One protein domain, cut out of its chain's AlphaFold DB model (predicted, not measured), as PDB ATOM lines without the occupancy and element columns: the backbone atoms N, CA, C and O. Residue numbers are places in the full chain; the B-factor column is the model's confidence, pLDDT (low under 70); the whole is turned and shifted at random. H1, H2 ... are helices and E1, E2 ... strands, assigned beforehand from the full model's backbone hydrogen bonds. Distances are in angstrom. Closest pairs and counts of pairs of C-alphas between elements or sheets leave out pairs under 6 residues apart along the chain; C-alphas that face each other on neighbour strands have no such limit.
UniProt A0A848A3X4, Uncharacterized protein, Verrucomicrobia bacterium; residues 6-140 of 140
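Overview. This is residues 6 to 140 of the 140 residues of an uncharacterized protein of Verrucomicrobia bacterium (UniProt A0A848A3X4). Three helices, H1, H3 and H4, pack side by side as a small bundle, with H2 on H1 and H7 at the end of H4. Beside H3 the small sheet E1 E2 sits at the root of a long loop, whose far end, residues 99 to 106 with H5, sticks out. The printed part has 135 residues with seven named helices and two named strands, in the order H1 H2 H3 H4 E1 H5 E2 H6 H7; of the 71 residues in named elements helices hold 65 and strands 6, so the class is mostly helix, and E1 and E2 are antiparallel. It is compact by its radius of gyration of the C-alphas, 16.2 A, but elongated, spanning 56 by 32 by 29 A.

Along the chain. H1, residues 6 to 18, begins at C-alpha 6 (122.317, 92.491, 106.410) and is 18.2 A long. H2 is residues 24 to 30; H3, residues 38 to 50, is 19.3 A long; H4, residues 66 to 81, is 22.3 A long. E1 is residues 90 to 92, H5 100 to 104, E2 115 to 117 and H6 121 to 124. H7, residues 132 to 138, ends at C-alpha 138 (139.048, 86.683, 101.975).

Arrangement. H1 and H4 touch, closest at the C-alphas of Arg 7 and Leu 79, 5.2 A, opposite ways at a shallow tilt of 31 degrees. The hairpin H3 and H4 comes closest at the C-alphas of Ile 43 and Cys 75, 6.9 A. H1 and H3 only just touch, with 3 pairs of C-alphas within 8 A, closest Arg 7 and Val 40. H1 touches H2, its hairpin partner, with residues 13 to 17 alone; the closest C-alphas, Leu 13 and Phe 27, are 6.3 A apart. H4 touches H7 with residues 77 to 81 alone, closest at the C-alphas of Ser 81 and Ala 138, 5.4 A. The closest C-alphas of H3 and E2, Ala 46 and Leu 117, are 6.9 A apart; across the antiparallel neighbour strands E1 and E2, N 91 and O 116 are within hydrogen-bond range at 2.7 A. H5 and H6 touch no helix. Every O i to N i+4 pair is within range in H1, H2, H4, H5 and H7, and 7 of 9 in H3; H6 is too short for one.

Size, cuts and confidence. The C-alphas farthest apart, Phe 100 and Lys 140, are 56.2 A apart. The printed part has no cut, and the link from H3 to H4 is long. Mean pLDDT of the printed part is 78.1; residues 50 to 63, 91 to 115 and 140 are under 70.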
ATOM      1  N   ASP A   6     121.977  91.062 106.456       94.19
ATOM      2  CA  ASP A   6     122.317  92.491 106.410       94.19
ATOM      3  C   ASP A   6     123.612  92.770 105.640       94.19
ATOM      4  O   ASP A   6     123.697  93.754 104.906       94.19
ATOM      5  N   ARG A   7     124.615  91.887 105.750       94.94
ATOM      6  CA  ARG A   7     125.846  92.000 104.957       94.94
ATOM      7  C   ARG A   7     125.579  91.743 103.483       94.94
ATOM      8  O   ARG A   7     126.128  92.454 102.646       94.94
ATOM      9  N   GLU A   8     124.736  90.762 103.163       94.88
ATOM     10  CA  GLU A   8     124.339  90.484 101.778       94.88
ATOM     11  C   GLU A   8     123.595  91.675 101.171       94.88
ATOM     12  O   GLU A   8     123.926  92.114 100.067       94.88
ATOM     13  N   LYS A   9     122.651  92.254 101.921       95.00
ATOM     14  CA  LYS A   9     121.914  93.456 101.523       95.00
ATOM     15  C   LYS A   9     122.857  94.641 101.306       95.00
ATOM     16  O   LYS A   9     122.823  95.257 100.243       95.00
ATOM     17  N   ALA A  10     123.731  94.929 102.269       95.12
ATOM     18  CA  ALA A  10     124.726  95.995 102.166       95.12
ATOM     19  C   ALA A  10     125.660  95.797 100.957       95.12
ATOM     20  O   ALA A  10     125.906  96.731 100.193       95.12
ATOM     21  N   ALA A  11     126.134  94.569 100.721       95.31
ATOM     22  CA  ALA A  11     126.957  94.238  99.561       95.31
ATOM     23  C   ALA A  11     126.203  94.449  98.237       95.31
ATOM     24  O   ALA A  11     126.769  94.980  97.280       95.31
ATOM     25  N   ALA A  12     124.932  94.050  98.169       94.56
ATOM     26  CA  ALA A  12     124.095  94.257  96.992       94.56
ATOM     27  C   ALA A  12     123.873  95.750  96.702       94.56
ATOM     28  O   ALA A  12     123.942  96.158  95.544       94.56
ATOM     29  N   LEU A  13     123.675  96.570  97.740       92.94
ATOM     30  CA  LEU A  13     123.554  98.022  97.604       92.94
ATOM     31  C   LEU A  13     124.839  98.657  97.077       92.94
ATOM     32  O   LEU A  13     124.778  99.396  96.101       92.94
ATOM     33  N   ILE A  14     126.003  98.322  97.646       91.75
ATOM     34  CA  ILE A  14     127.290  98.833  97.142       91.75
ATOM     35  C   ILE A  14     127.493  98.443  95.676       91.75
ATOM     36  O   ILE A  14     127.916  99.277  94.880       91.75
ATOM     37  N   ALA A  15     127.187  97.198  95.300       92.06
ATOM     38  CA  ALA A  15     127.326  96.741  93.919       92.06
ATOM     39  C   ALA A  15     126.413  97.526  92.960       92.06
ATOM     40  O   ALA A  15     126.904  98.084  91.981       92.06
ATOM     41  N   ARG A  16     125.118  97.654  93.284       90.06
ATOM     42  CA  ARG A  16     124.162  98.454  92.499       90.06
ATOM     43  C   ARG A  16     124.596  99.915  92.399       90.06
ATOM     44  O   ARG A  16     124.429 100.530  91.348       90.06
ATOM     45  N   TRP A  17     125.150 100.470  93.476       86.12
ATOM     46  CA  TRP A  17     125.611 101.855  93.502       86.12
ATOM     47  C   TRP A  17     126.828 102.048  92.596       86.12
ATOM     48  O   TRP A  17     126.819 102.950  91.763       86.12
ATOM     49  N   LEU A  18     127.821 101.151  92.674       85.31
ATOM     50  CA  LEU A  18     129.008 101.136  91.806       85.31
ATOM     51  C   LEU A  18     128.662 100.988  90.319       85.31
ATOM     52  O   LEU A  18     129.324 101.587  89.477       85.31
ATOM     53  N   GLU A  19     127.635 100.206  89.995       85.94
ATOM     54  CA  GLU A  19     127.129 100.033  88.628       85.94
ATOM     55  C   GLU A  19     126.319 101.245  88.132       85.94
ATOM     56  O   GLU A  19     125.928 101.294  86.968       85.94
ATOM     57  N   GLY A  20     126.057 102.230  88.998       82.69
ATOM     58  CA  GLY A  20     125.207 103.379  88.692       82.69
ATOM     59  C   GLY A  20     123.717 103.035  88.600       82.69
ATOM     60  O   GLY A  20     122.940 103.831  88.082       82.69
ATOM     61  N   GLY A  21     123.305 101.864  89.091       82.44
ATOM     62  CA  GLY A  21     121.913 101.411  89.083       82.44
ATOM     63  C   GLY A  21     121.045 102.022  90.187       82.44
ATOM     64  O   GLY A  21     119.826 101.880  90.138       82.44
ATOM     65  N   ILE A  22     121.659 102.679  91.175       84.44
ATOM     66  CA  ILE A  22     120.981 103.438  92.233       84.44
ATOM     67  C   ILE A  22     121.687 104.769  92.495       84.44
ATOM     68  O   ILE A  22     122.875 104.926  92.198       84.44
ATOM     69  N   THR A  23     120.952 105.729  93.046       79.94
ATOM     70  CA  THR A  23     121.492 107.015  93.496       79.94
ATOM     71  C   THR A  23     122.027 106.917  94.926       79.94
ATOM     72  O   THR A  23     121.829 105.925  95.623       79.94
ATOM     73  N   ASN A  24     122.706 107.966  95.391       77.75
ATOM     74  CA  ASN A  24     123.117 108.077  96.791       77.75
ATOM     75  C   ASN A  24     121.931 108.153  97.773       77.75
ATOM     76  O   ASN A  24     122.089 107.739  98.915       77.75
ATOM     77  N   TRP A  25     120.766 108.635  97.328       79.75
ATOM     78  CA  TRP A  25     119.545 108.711  98.141       79.75
ATOM     79  C   TRP A  25     118.944 107.320  98.318       79.75
ATOM     80  O   TRP A  25     118.690 106.897  99.437       79.75
ATOM     81  N   ASP A  26     118.827 106.571  97.219       85.38
ATOM     82  CA  ASP A  26     118.390 105.171  97.259       85.38
ATOM     83  C   ASP A  26     119.340 104.324  98.124       85.38
ATOM     84  O   ASP A  26     118.907 103.451  98.871       85.38
ATOM     85  N   PHE A  27     120.651 104.584  98.038       85.56
ATOM     86  CA  PHE A  27     121.646 103.904  98.861       85.56
ATOM     87  C   PHE A  27     121.443 104.175 100.357       85.56
ATOM     88  O   PHE A  27     121.484 103.228 101.137       85.56
ATOM     89  N   GLU A  28     121.228 105.436 100.752       82.94
ATOM     90  CA  GLU A  28     120.965 105.829 102.142       82.94
ATOM     91  C   GLU A  28     119.647 105.232 102.653       82.94
ATOM     92  O   GLU A  28     119.642 104.547 103.675       82.94
ATOM     93  N   ASP A  29     118.560 105.403 101.899       86.69
ATOM     94  CA  ASP A  29     117.226 104.926 102.273       86.69
ATOM     95  C   ASP A  29     117.169 103.395 102.415       86.69
ATOM     96  O   ASP A  29     116.467 102.859 103.279       86.69
ATOM     97  N   GLU A  30     117.896 102.661 101.566       90.31
ATOM     98  CA  GLU A  30     117.892 101.201 101.593       90.31
ATOM     99  C   GLU A  30     118.930 100.606 102.567       90.31
ATOM    100  O   GLU A  30     118.821  99.412 102.890       90.31
ATOM    101  N   TRP A  31     119.921 101.373 103.050       91.25
ATOM    102  CA  TRP A  31     121.003 100.834 103.883       91.25
ATOM    103  C   TRP A  31     120.468 100.228 105.196       91.25
ATOM    104  O   TRP A  31     119.627 100.822 105.871       91.25
ATOM    105  N   PRO A  32     120.933  99.034 105.615       91.25
ATOM    106  CA  PRO A  32     120.541  98.427 106.891       91.25
ATOM    107  C   PRO A  32     121.206  99.123 108.100       91.25
ATOM    108  O   PRO A  32     122.046  98.546 108.787       91.25
ATOM    109  N   GLU A  33     120.825 100.373 108.384       82.12
ATOM    110  CA  GLU A  33     121.411 101.188 109.464       82.12
ATOM    111  C   GLU A  33     121.224 100.595 110.869       82.12
ATOM    112  O   GLU A  33     122.068 100.789 111.744       82.12
ATOM    113  N   LEU A  34     120.128  99.861 111.082       84.62
ATOM    114  CA  LEU A  34     119.779  99.225 112.357       84.62
ATOM    115  C   LEU A  34     120.330  97.794 112.485       84.62
ATOM    116  O   LEU A  34     119.834  97.028 113.307       84.62
ATOM    117  N   SER A  35     121.313  97.416 111.665       89.12
ATOM    118  CA  SER A  35     121.928  96.091 111.740       89.12
ATOM    119  C   SER A  35     122.644  95.860 113.075       89.12
ATOM    120  O   SER A  35     123.399  96.713 113.547       89.12
ATOM    121  N   ASP A  36     122.486  94.658 113.633       90.56
ATOM    122  CA  ASP A  36     123.284  94.186 114.775       90.56
ATOM    123  C   ASP A  36     124.748  93.893 114.381       90.56
ATOM    124  O   ASP A  36     125.621  93.740 115.241       90.56
ATOM    125  N   ASP A  37     125.048  93.809 113.078       90.62
ATOM    126  CA  ASP A  37     126.404  93.606 112.590       90.62
ATOM    127  C   ASP A  37     127.178  94.923 112.557       90.62
ATOM    128  O   ASP A  37     126.957  95.813 111.729       90.62
ATOM    129  N   ARG A  38     128.170  95.023 113.440       90.88
ATOM    130  CA  ARG A  38     128.972  96.235 113.566       90.88
ATOM    131  C   ARG A  38     129.713  96.616 112.281       90.88
ATOM    132  O   ARG A  38     129.920  97.806 112.047       90.88
ATOM    133  N   ALA A  39     130.078  95.645 111.442       92.69
ATOM    134  CA  ALA A  39     130.715  95.931 110.161       92.69
ATOM    135  C   ALA A  39     129.789  96.729 109.245       92.69
ATOM    136  O   ALA A  39     130.228  97.677 108.605       92.69
ATOM    137  N   VAL A  40     128.508  96.359 109.206       92.88
ATOM    138  CA  VAL A  40     127.489  97.003 108.369       92.88
ATOM    139  C   VAL A  40     127.277  98.451 108.807       92.88
ATOM    140  O   VAL A  40     127.252  99.353 107.970       92.88
ATOM    141  N   VAL A  41     127.203  98.688 110.118       89.81
ATOM    142  CA  VAL A  41     127.044 100.036 110.682       89.81
ATOM    143  C   VAL A  41     128.260 100.914 110.383       89.81
ATOM    144  O   VAL A  41     128.114 102.037 109.896       89.81
ATOM    145  N   ASP A  42     129.470 100.416 110.646       90.19
ATOM    146  CA  ASP A  42     130.694 101.198 110.456       90.19
ATOM    147  C   ASP A  42     130.984 101.430 108.964       90.19
ATOM    148  O   ASP A  42     131.341 102.542 108.570       90.19
ATOM    149  N   ILE A  43     130.748 100.435 108.104       91.88
ATOM    150  CA  ILE A  43     130.842 100.608 106.649       91.88
ATOM    151  C   ILE A  43     129.835 101.646 106.160       91.88
ATOM    152  O   ILE A  43     130.241 102.565 105.452       91.88
ATOM    153  N   GLY A  44     128.576 101.578 106.595       89.44
ATOM    154  CA  GLY A  44     127.558 102.570 106.243       89.44
ATOM    155  C   GLY A  44     128.000 103.993 106.572       89.44
ATOM    156  O   GLY A  44     128.033 104.851 105.696       89.44
ATOM    157  N   ARG A  45     128.476 104.229 107.801       84.81
ATOM    158  CA  ARG A  45     128.998 105.542 108.224       84.81
ATOM    159  C   ARG A  45     130.214 105.999 107.421       84.81
ATOM    160  O   ARG A  45     130.382 107.190 107.166       84.81
ATOM    161  N   ALA A  46     131.106 105.080 107.053       84.06
ATOM    162  CA  ALA A  46     132.263 105.424 106.237       84.06
ATOM    163  C   ALA A  46     131.844 105.848 104.827       84.06
ATOM    164  O   ALA A  46     132.343 106.861 104.340       84.06
ATOM    165  N   LEU A  47     130.936 105.089 104.210       84.62
ATOM    166  CA  LEU A  47     130.454 105.307 102.849       84.62
ATOM    167  C   LEU A  47     129.490 106.488 102.746       84.62
ATOM    168  O   LEU A  47     129.474 107.148 101.714       84.62
ATOM    169  N   TRP A  48     128.789 106.837 103.826       77.12
ATOM    170  CA  TRP A  48     128.007 108.070 103.915       77.12
ATOM    171  C   TRP A  48     128.862 109.320 103.663       77.12
ATOM    172  O   TRP A  48     128.364 110.326 103.194       77.12
ATOM    173  N   ARG A  49     130.187 109.282 103.862       70.88
ATOM    174  CA  ARG A  49     131.061 110.413 103.482       70.88
ATOM    175  C   ARG A  49     131.269 110.567 101.977       70.88
ATOM    176  O   ARG A  49     131.712 111.623 101.544       70.88
ATOM    177  N   LEU A  50     130.985 109.522 101.205       68.94
ATOM    178  CA  LEU A  50     130.961 109.567  99.742       68.94
ATOM    179  C   LEU A  50     129.616 110.101  99.225       68.94
ATOM    180  O   LEU A  50     129.424 110.241  98.017       68.94
ATOM    181  N   TYR A  51     128.680 110.387 100.135       63.78
ATOM    182  CA  TYR A  51     127.425 111.049  99.835       63.78
ATOM    183  C   TYR A  51     127.676 112.479  99.350       63.78
ATOM    184  O   TYR A  51     128.552 113.190  99.845       63.78
ATOM    185  N   SER A  52     126.879 112.907  98.377       61.75
ATOM    186  CA  SER A  52     126.853 114.285  97.903       61.75
ATOM    187  C   SER A  52     125.466 114.866  98.140       61.75
ATOM    188  O   SER A  52     124.476 114.284  97.699       61.75
ATOM    189  N   ASP A  53     125.390 116.046  98.759       56.59
ATOM    190  CA  ASP A  53     124.128 116.771  98.998       56.59
ATOM    191  C   ASP A  53     123.391 117.163  97.702       56.59
ATOM    192  O   ASP A  53     122.257 117.641  97.740       56.59
ATOM    193  N   PHE A  54     124.014 116.969  96.534       55.25
ATOM    194  CA  PHE A  54     123.354 117.146  95.249       55.25
ATOM    195  C   PHE A  54     122.513 115.908  94.901       55.25
ATOM    196  O   PHE A  54     123.066 114.821  94.714       55.25
ATOM    197  N   PRO A  55     121.184 116.056  94.768       51.06
ATOM    198  CA  PRO A  55     120.294 114.938  94.506       51.06
ATOM    199  C   PRO A  55     120.494 114.390  93.088       51.06
ATOM    200  O   PRO A  55     120.638 115.160  92.140       51.06
ATOM    201  N   GLN A  56     120.413 113.061  92.954       54.66
ATOM    202  CA  GLN A  56     120.270 112.309  91.690       54.66
ATOM    203  C   GLN A  56     121.541 112.008  90.882       54.66
ATOM    204  O   GLN A  56     121.515 112.087  89.653       54.66
ATOM    205  N   ARG A  57     122.653 111.613  91.514       55.47
ATOM    206  CA  ARG A  57     123.814 111.129  90.743       55.47
ATOM    207  C   ARG A  57     124.057 109.626  90.923       55.47
ATOM    208  O   ARG A  57     124.408 109.211  92.026       55.47
ATOM    209  N   PRO A  58     123.907 108.806  89.865       58.81
ATOM    210  CA  PRO A  58     124.486 107.468  89.851       58.81
ATOM    211  C   PRO A  58     126.022 107.570  89.832       58.81
ATOM    212  O   PRO A  58     126.584 108.417  89.137       58.81
ATOM    213  N   LEU A  59     126.724 106.718  90.590       61.28
ATOM    214  CA  LEU A  59     128.198 106.744  90.665       61.28
ATOM    215  C   LEU A  59     128.897 106.271  89.380       61.28
ATOM    216  O   LEU A  59     130.096 106.508  89.234       61.28
ATOM    217  N   GLY A  60     128.168 105.628  88.461       51.06
ATOM    218  CA  GLY A  60     128.703 105.120  87.191       51.06
ATOM    219  C   GLY A  60     129.406 106.187  86.339       51.06
ATOM    220  O   GLY A  60     130.330 105.861  85.597       51.06
ATOM    221  N   ASP A  61     129.059 107.465  86.527       50.97
ATOM    222  CA  ASP A  61     129.707 108.612  85.885       50.97
ATOM    223  C   ASP A  61     130.819 109.214  86.776       50.97
ATOM    224  O   ASP A  61     130.684 110.275  87.388       50.97
ATOM    225  N   SER A  62     131.939 108.488  86.862       52.44
ATOM    226  CA  SER A  62     133.315 109.005  87.020       52.44
ATOM    227  C   SER A  62     133.619 110.097  88.073       52.44
ATOM    228  O   SER A  62     134.479 110.940  87.816       52.44
ATOM    229  N   ASN A  63     132.983 110.106  89.249       65.44
ATOM    230  CA  ASN A  63     133.255 111.122  90.289       65.44
ATOM    231  C   ASN A  63     134.023 110.622  91.523       65.44
ATOM    232  O   ASN A  63     134.389 111.437  92.366       65.44
ATOM    233  N   LEU A  64     134.288 109.319  91.640       72.81
ATOM    234  CA  LEU A  64     135.112 108.796  92.731       72.81
ATOM    235  C   LEU A  64     136.590 108.900  92.379       72.81
ATOM    236  O   LEU A  64     137.017 108.483  91.299       72.81
ATOM    237  N   SER A  65     137.387 109.379  93.328       80.81
ATOM    238  CA  SER A  65     138.832 109.216  93.260       80.81
ATOM    239  C   SER A  65     139.202 107.720  93.253       80.81
ATOM    240  O   SER A  65     138.458 106.882  93.780       80.81
ATOM    241  N   PRO A  66     140.365 107.349  92.688       82.12
ATOM    242  CA  PRO A  66     140.841 105.966  92.721       82.12
ATOM    243  C   PRO A  66     140.877 105.367  94.136       82.12
ATOM    244  O   PRO A  66     140.586 104.182  94.307       82.12
ATOM    245  N   ASP A  67     141.176 106.189  95.144       81.81
ATOM    246  CA  ASP A  67     141.244 105.771  96.543       81.81
ATOM    247  C   ASP A  67     139.857 105.456  97.120       81.81
ATOM    248  O   ASP A  67     139.680 104.424  97.770       81.81
ATOM    249  N   GLU A  68     138.851 106.287  96.840       82.31
ATOM    250  CA  GLU A  68     137.467 106.054  97.276       82.31
ATOM    251  C   GLU A  68     136.875 104.814  96.605       82.31
ATOM    252  O   GLU A  68     136.252 103.977  97.265       82.31
ATOM    253  N   LEU A  69     137.137 104.641  95.305       85.31
ATOM    254  CA  LEU A  69     136.742 103.440  94.576       85.31
ATOM    255  C   LEU A  69     137.398 102.184  95.170       85.31
ATOM    256  O   LEU A  69     136.749 101.142  95.285       85.31
ATOM    257  N   ALA A  70     138.671 102.266  95.566       87.25
ATOM    258  CA  ALA A  70     139.368 101.158  96.211       87.25
ATOM    259  C   ALA A  70     138.770 100.826  97.588       87.25
ATOM    260  O   ALA A  70     138.619  99.647  97.914       87.25
ATOM    261  N   VAL A  71     138.385 101.834  98.379       87.75
ATOM    262  CA  VAL A  71     137.692 101.633  99.664       87.75
ATOM    263  C   VAL A  71     136.339 100.953  99.455       87.75
ATOM    264  O   VAL A  71     136.063  99.957 100.122       87.75
ATOM    265  N   LEU A  72     135.520 101.431  98.512       89.38
ATOM    266  CA  LEU A  72     134.219 100.833  98.188       89.38
ATOM    267  C   LEU A  72     134.349  99.365  97.773       89.38
ATOM    268  O   LEU A  72     133.626  98.512  98.288       89.38
ATOM    269  N   LYS A  73     135.305  99.054  96.889       90.75
ATOM    270  CA  LYS A  73     135.582  97.676  96.458       90.75
ATOM    271  C   LYS A  73     136.016  96.788  97.623       90.75
ATOM    272  O   LYS A  73     135.454  95.710  97.786       90.75
ATOM    273  N   ARG A  74     136.928  97.256  98.485       93.00
ATOM    274  CA  ARG A  74     137.322  96.507  99.695       93.00
ATOM    275  C   ARG A  74     136.147  96.286 100.648       93.00
ATOM    276  O   ARG A  74     136.030  95.209 101.220       93.00
ATOM    277  N   CYS A  75     135.262  97.271 100.810       93.75
ATOM    278  CA  CYS A  75     134.054  97.114 101.626       93.75
ATOM    279  C   CYS A  75     133.114  96.054 101.052       93.75
ATOM    280  O   CYS A  75     132.630  95.201 101.792       93.75
ATOM    281  N   LEU A  76     132.897  96.075  99.736       94.12
ATOM    282  CA  LEU A  76     132.107  95.064  99.038       94.12
ATOM    283  C   LEU A  76     132.693  93.658  99.221       94.12
ATOM    284  O   LEU A  76     131.962  92.726  99.555       94.12
ATOM    285  N   GLU A  77     134.005  93.507  99.029       94.38
ATOM    286  CA  GLU A  77     134.723  92.243  99.237       94.38
ATOM    287  C   GLU A  77     134.580  91.746 100.680       94.38
ATOM    288  O   GLU A  77     134.255  90.583 100.901       94.38
ATOM    289  N   PHE A  78     134.755  92.627 101.668       95.12
ATOM    290  CA  PHE A  78     134.626  92.283 103.084       95.12
ATOM    291  C   PHE A  78     133.217  91.815 103.459       95.12
ATOM    292  O   PHE A  78     133.042  90.819 104.158       95.12
ATOM    293  N   LEU A  79     132.188  92.525 102.992       94.75
ATOM    294  CA  LEU A  79     130.804  92.150 103.278       94.75
ATOM    295  C   LEU A  79     130.469  90.774 102.687       94.75
ATOM    296  O   LEU A  79     129.749  89.999 103.316       94.75
ATOM    297  N   ARG A  80     131.043  90.449 101.520       94.00
ATOM    298  CA  ARG A  80     130.883  89.152 100.844       94.00
ATOM    299  C   ARG A  80     131.750  88.032 101.413       94.00
ATOM    300  O   ARG A  80     131.425  86.872 101.197       94.00
ATOM    301  N   SER A  81     132.838  88.333 102.117       91.69
ATOM    302  CA  SER A  81     133.746  87.295 102.622       91.69
ATOM    303  C   SER A  81     133.231  86.599 103.882       91.69
ATOM    304  O   SER A  81     133.647  85.484 104.194       91.69
ATOM    305  N   GLY A  82     132.332  87.245 104.634       88.38
ATOM    306  CA  GLY A  82     131.877  86.740 105.933       88.38
ATOM    307  C   GLY A  82     132.952  86.797 107.027       88.38
ATOM    308  O   GLY A  82     132.763  86.216 108.095       88.38
ATOM    309  N   GLU A  83     134.058  87.505 106.777       91.62
ATOM    310  CA  GLU A  83     135.158  87.672 107.723       91.62
ATOM    311  C   GLU A  83     134.715  88.355 109.020       91.62
ATOM    312  O   GLU A  83     133.802  89.191 109.052       91.62
ATOM    313  N   ARG A  84     135.388  88.028 110.124       91.62
ATOM    314  CA  ARG A  84     135.121  88.698 111.398       91.62
ATOM    315  C   ARG A  84     135.537  90.166 111.304       91.62
ATOM    316  O   ARG A  84     136.620  90.479 110.818       91.62
ATOM    317  N   TYR A  85     134.684  91.054 111.806       92.06
ATOM    318  CA  TYR A  85     134.989  92.475 111.883       92.06
ATOM    319  C   TYR A  85     135.572  92.837 113.241       92.06
ATOM    320  O   TYR A  85     134.993  92.491 114.272       92.06
ATOM    321  N   ASP A  86     136.678  93.574 113.218       90.38
ATOM    322  CA  ASP A  86     137.271  94.176 114.406       90.38
ATOM    323  C   ASP A  86     136.812  95.636 114.512       90.38
ATOM    324  O   ASP A  86     137.235  96.460 113.695       90.38
ATOM    325  N   PRO A  87     135.954  95.996 115.482       84.94
ATOM    326  CA  PRO A  87     135.414  97.346 115.582       84.94
ATOM    327  C   PRO A  87     136.508  98.408 115.680       84.94
ATOM    328  O   PRO A  87     137.513  98.229 116.372       84.94
ATOM    329  N   VAL A  88     136.299  99.531 114.999       82.56
ATOM    330  CA  VAL A  88     137.142 100.724 115.131       82.56
ATOM    331  C   VAL A  88     136.456 101.749 116.039       82.56
ATOM    332  O   VAL A  88     135.228 101.880 116.007       82.56
ATOM    333  N   PRO A  89     137.216 102.476 116.874       77.44
ATOM    334  CA  PRO A  89     136.653 103.546 117.678       77.44
ATOM    335  C   PRO A  89     136.167 104.696 116.788       77.44
ATOM    336  O   PRO A  89     136.668 104.911 115.682       77.44
ATOM    337  N   TYR A  90     135.211 105.469 117.291       70.69
ATOM    338  CA  TYR A  90     134.850 106.746 116.685       70.69
ATOM    339  C   TYR A  90     135.766 107.851 117.218       70.69
ATOM    340  O   TYR A  90     136.127 107.863 118.394       70.69
ATOM    341  N   GLU A  91     136.126 108.789 116.355       69.00
ATOM    342  CA  GLU A  91     136.567 110.118 116.742       69.00
ATOM    343  C   GLU A  91     135.328 111.011 116.804       69.00
ATOM    344  O   GLU A  91     134.605 111.182 115.815       69.00
ATOM    345  N   GLU A  92     135.061 111.555 117.986       56.88
ATOM    346  CA  GLU A  92     134.091 112.629 118.144       56.88
ATOM    347  C   GLU A  92     134.636 113.843 117.385       56.88
ATOM    348  O   GLU A  92     135.729 114.325 117.705       56.88
ATOM    349  N   ALA A  93     133.924 114.355 116.371       55.03
ATOM    350  CA  ALA A  93     134.274 115.686 115.899       55.03
ATOM    351  C   ALA A  93     134.080 116.658 117.060       55.03
ATOM    352  O   ALA A  93     133.119 116.559 117.826       55.03
ATOM    353  N   VAL A  94     135.006 117.608 117.170       47.97
ATOM    354  CA  VAL A  94     134.865 118.742 118.080       47.97
ATOM    355  C   VAL A  94     133.466 119.321 117.867       47.97
ATOM    356  O   VAL A  94     133.168 119.707 116.732       47.97
ATOM    357  N   PRO A  95     132.602 119.355 118.899       48.22
ATOM    358  CA  PRO A  95     131.249 119.850 118.737       48.22
ATOM    359  C   PRO A  95     131.347 121.257 118.173       48.22
ATOM    360  O   PRO A  95     132.031 122.125 118.733       48.22
ATOM    361  N   TRP A  96     130.704 121.467 117.029       46.94
ATOM    362  CA  TRP A  96     130.584 122.793 116.470       46.94
ATOM    363  C   TRP A  96     129.944 123.683 117.536       46.94
ATOM    364  O   TRP A  96     128.914 123.343 118.116       46.94
ATOM    365  N   LYS A  97     130.605 124.791 117.885       51.59
ATOM    366  CA  LYS A  97     130.051 125.753 118.839       51.59
ATOM    367  C   LYS A  97     129.081 126.636 118.060       51.59
ATOM    368  O   LYS A  97     129.564 127.483 117.304       51.59
ATOM    369  N   PRO A  98     127.755 126.483 118.224       51.88
ATOM    370  CA  PRO A  98     126.810 127.331 117.520       51.88
ATOM    371  C   PRO A  98     127.065 128.784 117.920       51.88
ATOM    372  O   PRO A  98     127.035 129.146 119.100       51.88
ATOM    373  N   ASN A  99     127.346 129.624 116.934       56.66
ATOM    374  CA  ASN A  99     127.351 131.067 117.098       56.66
ATOM    375  C   ASN A  99     125.910 131.596 116.990       56.66
ATOM    376  O   ASN A  99     124.993 130.913 116.541       56.66
ATOM    377  N   PHE A 100     125.679 132.821 117.467       60.69
ATOM    378  CA  PHE A 100     124.336 133.406 117.607       60.69
ATOM    379  C   PHE A 100     123.467 133.297 116.339       60.69
ATOM    380  O   PHE A 100     122.264 133.061 116.437       60.69
ATOM    381  N   LEU A 101     124.087 133.406 115.161       60.06
ATOM    382  CA  LEU A 101     123.406 133.321 113.872       60.06
ATOM    383  C   LEU A 101     122.764 131.951 113.645       60.06
ATOM    384  O   LEU A 101     121.615 131.874 113.229       60.06
ATOM    385  N   THR A 102     123.446 130.859 113.965       58.28
ATOM    386  CA  THR A 102     122.934 129.527 113.638       58.28
ATOM    387  C   THR A 102     121.864 129.024 114.594       58.28
ATOM    388  O   THR A 102     120.984 128.267 114.189       58.28
ATOM    389  N   ARG A 103     121.839 129.556 115.821       59.09
ATOM    390  CA  ARG A 103     120.712 129.393 116.752       59.09
ATOM    391  C   ARG A 103     119.435 130.085 116.255       59.09
ATOM    392  O   ARG A 103     118.342 129.631 116.575       59.09
ATOM    393  N   LEU A 104     119.576 131.158 115.471       63.81
ATOM    394  CA  LEU A 104     118.469 131.916 114.876       63.81
ATOM    395  C   LEU A 104     117.879 131.244 113.627       63.81
ATOM    396  O   LEU A 104     116.686 131.382 113.382       63.81
ATOM    397  N   PHE A 105     118.681 130.483 112.877       64.00
ATOM    398  CA  PHE A 105     118.236 129.791 111.657       64.00
ATOM    399  C   PHE A 105     117.731 128.358 111.882       64.00
ATOM    400  O   PHE A 105     117.378 127.680 110.923       64.00
ATOM    401  N   GLY A 106     117.654 127.891 113.134       53.78
ATOM    402  CA  GLY A 106     116.981 126.630 113.463       53.78
ATOM    403  C   GLY A 106     117.631 125.373 112.874       53.78
ATOM    404  O   GLY A 106     116.939 124.373 112.687       53.78
ATOM    405  N   VAL A 107     118.940 125.403 112.600       57.06
ATOM    406  CA  VAL A 107     119.683 124.226 112.126       57.06
ATOM    407  C   VAL A 107     119.700 123.181 113.245       57.06
ATOM    408  O   VAL A 107     120.337 123.370 114.281       57.06
ATOM    409  N   LYS A 108     118.938 122.096 113.069       49.94
ATOM    410  CA  LYS A 108     118.955 120.926 113.954       49.94
ATOM    411  C   LYS A 108     119.992 119.944 113.419       49.94
ATOM    412  O   LYS A 108     119.702 119.225 112.473       49.94
ATOM    413  N   GLU A 109     121.178 119.922 114.015       53.44
ATOM    414  CA  GLU A 109     122.190 118.905 113.705       53.44
ATOM    415  C   GLU A 109     121.795 117.548 114.305       53.44
ATOM    416  O   GLU A 109     121.271 117.484 115.428       53.44
ATOM    417  N   ARG A 110     122.054 116.454 113.577       48.78
ATOM    418  CA  ARG A 110     121.917 115.093 114.105       48.78
ATOM    419  C   ARG A 110     123.283 114.637 114.652       48.78
ATOM    420  O   ARG A 110     124.253 114.611 113.904       48.78
ATOM    421  N   PRO A 111     123.404 114.250 115.938       46.31
ATOM    422  CA  PRO A 111     124.701 114.033 116.598       46.31
ATOM    423  C   PRO A 111     125.607 112.954 115.979       46.31
ATOM    424  O   PRO A 111     126.790 112.901 116.299       46.31
ATOM    425  N   TRP A 112     125.074 112.067 115.137       52.56
ATOM    426  CA  TRP A 112     125.863 111.042 114.448       52.56
ATOM    427  C   TRP A 112     126.490 111.528 113.135       52.56
ATOM    428  O   TRP A 112     127.462 110.921 112.696       52.56
ATOM    429  N   GLU A 113     126.014 112.637 112.553       52.62
ATOM    430  CA  GLU A 113     126.594 113.254 111.343       52.62
ATOM    431  C   GLU A 113     127.991 113.843 111.614       52.62
ATOM    432  O   GLU A 113     128.798 114.028 110.704       52.62
ATOM    433  N   THR A 114     128.315 114.094 112.887       57.94
ATOM    434  CA  THR A 114     129.599 114.652 113.326       57.94
ATOM    435  C   THR A 114     130.588 113.588 113.813       57.94
ATOM    436  O   THR A 114     131.723 113.913 114.146       57.94
ATOM    437  N   MET A 115     130.230 112.301 113.839       58.94
ATOM    438  CA  MET A 115     131.144 111.241 114.284       58.94
ATOM    439  C   MET A 115     131.896 110.624 113.106       58.94
ATOM    440  O   MET A 115     131.293 110.155 112.142       58.94
ATOM    441  N   ARG A 116     133.229 110.563 113.189       70.75
ATOM    442  CA  ARG A 116     134.070 109.915 112.170       70.75
ATOM    443  C   ARG A 116     134.639 108.617 112.712       70.75
ATOM    444  O   ARG A 116     134.958 108.519 113.888       70.75
ATOM    445  N   LEU A 117     134.800 107.608 111.862       76.44
ATOM    446  CA  LEU A 117     135.575 106.431 112.249       76.44
ATOM    447  C   LEU A 117     137.047 106.807 112.384       76.44
ATOM    448  O   LEU A 117     137.641 107.327 111.435       76.44
ATOM    449  N   LYS A 118     137.632 106.494 113.539       81.75
ATOM    450  CA  LYS A 118     139.058 106.641 113.794       81.75
ATOM    451  C   LYS A 118     139.764 105.355 113.393       81.75
ATOM    452  O   LYS A 118     139.892 104.417 114.179       81.75
ATOM    453  N   ILE A 119     140.192 105.313 112.141       79.62
ATOM    454  CA  ILE A 119     140.953 104.192 111.599       79.62
ATOM    455  C   ILE A 119     142.431 104.554 111.709       79.62
ATOM    456  O   ILE A 119     142.846 105.603 111.220       79.62
ATOM    457  N   ASP A 120     143.207 103.703 112.377       79.69
ATOM    458  CA  ASP A 120     144.659 103.859 112.455       79.69
ATOM    459  C   ASP A 120     145.282 103.881 111.039       79.69
ATOM    460  O   ASP A 120     144.838 103.095 110.195       79.69
ATOM    461  N   PRO A 121     146.278 104.741 110.743       81.44
ATOM    462  CA  PRO A 121     146.868 104.848 109.408       81.44
ATOM    463  C   PRO A 121     147.395 103.526 108.834       81.44
ATOM    464  O   PRO A 121     147.263 103.289 107.632       81.44
ATOM    465  N   GLU A 122     147.953 102.641 109.665       80.44
ATOM    466  CA  GLU A 122     148.442 101.331 109.217       80.44
ATOM    467  C   GLU A 122     147.276 100.422 108.812       80.44
ATOM    468  O   GLU A 122     147.337  99.708 107.806       80.44
ATOM    469  N   ARG A 123     146.164 100.510 109.552       82.31
ATOM    470  CA  ARG A 123     144.932  99.767 109.272       82.31
ATOM    471  C   ARG A 123     144.138 100.351 108.105       82.31
ATOM    472  O   ARG A 123     143.477  99.604 107.387       82.31
ATOM    473  N   GLN A 124     144.202 101.662 107.875       84.88
ATOM    474  CA  GLN A 124     143.414 102.362 106.852       84.88
ATOM    475  C   GLN A 124     143.612 101.776 105.450       84.88
ATOM    476  O   GLN A 124     142.672 101.727 104.655       84.88
ATOM    477  N   LYS A 125     144.819 101.276 105.166       88.56
ATOM    478  CA  LYS A 125     145.160 100.635 103.894       88.56
ATOM    479  C   LYS A 125     144.328  99.380 103.609       88.56
ATOM    480  O   LYS A 125     144.006  99.115 102.453       88.56
ATOM    481  N   TRP A 126     143.982  98.633 104.654       90.31
ATOM    482  CA  TRP A 126     143.313  97.332 104.556       90.31
ATOM    483  C   TRP A 126     141.865  97.368 105.026       90.31
ATOM    484  O   TRP A 126     141.105  96.458 104.719       90.31
ATOM    485  N   TRP A 127     141.457  98.431 105.717       91.19
ATOM    486  CA  TRP A 127     140.093  98.594 106.199       91.19
ATOM    487  C   TRP A 127     139.064  98.380 105.063       91.19
ATOM    488  O   TRP A 127     139.286  98.867 103.942       91.19
ATOM    489  N   PRO A 128     137.951  97.659 105.320       93.69
ATOM    490  CA  PRO A 128     137.445  97.184 106.624       93.69
ATOM    491  C   PRO A 128     138.062  95.892 107.179       93.69
ATOM    492  O   PRO A 128     137.721  95.502 108.296       93.69
ATOM    493  N   PHE A 129     139.012  95.277 106.475       93.62
ATOM    494  CA  PHE A 129     139.799  94.178 107.030       93.62
ATOM    495  C   PHE A 129     140.672  94.664 108.201       93.62
ATOM    496  O   PHE A 129     140.997  95.852 108.325       93.62
ATOM    497  N   ALA A 130     141.013  93.749 109.106       90.44
ATOM    498  CA  ALA A 130     141.911  94.008 110.224       90.44
ATOM    499  C   ALA A 130     143.331  94.314 109.726       90.44
ATOM    500  O   ALA A 130     143.949  95.278 110.173       90.44
ATOM    501  N   ASP A 131     143.806  93.530 108.757       90.50
ATOM    502  CA  ASP A 131     145.138  93.623 108.170       90.50
ATOM    503  C   ASP A 131     145.182  93.027 106.746       90.50
ATOM    504  O   ASP A 131     144.176  92.575 106.185       90.50
ATOM    505  N   GLU A 132     146.375  93.029 106.147       92.00
ATOM    506  CA  GLU A 132     146.624  92.440 104.830       92.00
ATOM    507  C   GLU A 132     146.357  90.929 104.789       92.00
ATOM    508  O   GLU A 132     145.892  90.409 103.773       92.00
ATOM    509  N   ALA A 133     146.670  90.206 105.868       91.38
ATOM    510  CA  ALA A 133     146.535  88.755 105.907       91.38
ATOM    511  C   ALA A 133     145.059  88.351 105.844       91.38
ATOM    512  O   ALA A 133     144.708  87.437 105.092       91.38
ATOM    513  N   GLN A 134     144.190  89.067 106.561       92.94
ATOM    514  CA  GLN A 134     142.749  88.867 106.492       92.94
ATOM    515  C   GLN A 134     142.208  89.193 105.094       92.94
ATOM    516  O   GLN A 134     141.485  88.380 104.518       92.94
ATOM    517  N   TRP A 135     142.611  90.324 104.500       91.75
ATOM    518  CA  TRP A 135     142.187  90.683 103.140       91.75
ATOM    519  C   TRP A 135     142.591  89.629 102.100       91.75
ATOM    520  O   TRP A 135     141.775  89.205 101.280       91.75
ATOM    521  N   ARG A 136     143.833  89.135 102.167       90.69
ATOM    522  CA  ARG A 136     144.336  88.087 101.264       90.69
ATOM    523  C   ARG A 136     143.661  86.736 101.466       90.69
ATOM    524  O   ARG A 136     143.643  85.938 100.539       90.69
ATOM    525  N   ASN A 137     143.176  86.423 102.664       89.12
ATOM    526  CA  ASN A 137     142.451  85.175 102.899       89.12
ATOM    527  C   ASN A 137     141.015  85.245 102.375       89.12
ATOM    528  O   ASN A 137     140.517  84.246 101.866       89.12
ATOM    529  N   ALA A 138     140.404  86.426 102.440       86.81
ATOM    530  CA  ALA A 138     139.048  86.683 101.975       86.81
ATOM    531  C   ALA A 138     138.892  86.761 100.448       86.81
ATOM    532  O   ALA A 138     137.794  86.548  99.942       86.81
ATOM    533  N   THR A 139     139.960  87.102  99.723       78.81
ATOM    534  CA  THR A 139     139.943  87.361  98.268       78.81
ATOM    535  C   THR A 139     140.553  86.235  97.419       78.81
ATOM    536  O   THR A 139     140.811  86.436  96.233       78.81
ATOM    537  N   LYS A 140     140.800  85.063  98.018       63.16
ATOM    538  CA  LYS A 140     141.328  83.862  97.344       63.16
ATOM    539  C   LYS A 140     140.284  83.102  96.537       63.16
ATOM    540  O   LYS A 140     139.118  83.041  96.979       63.16
TER     541      LYS A 140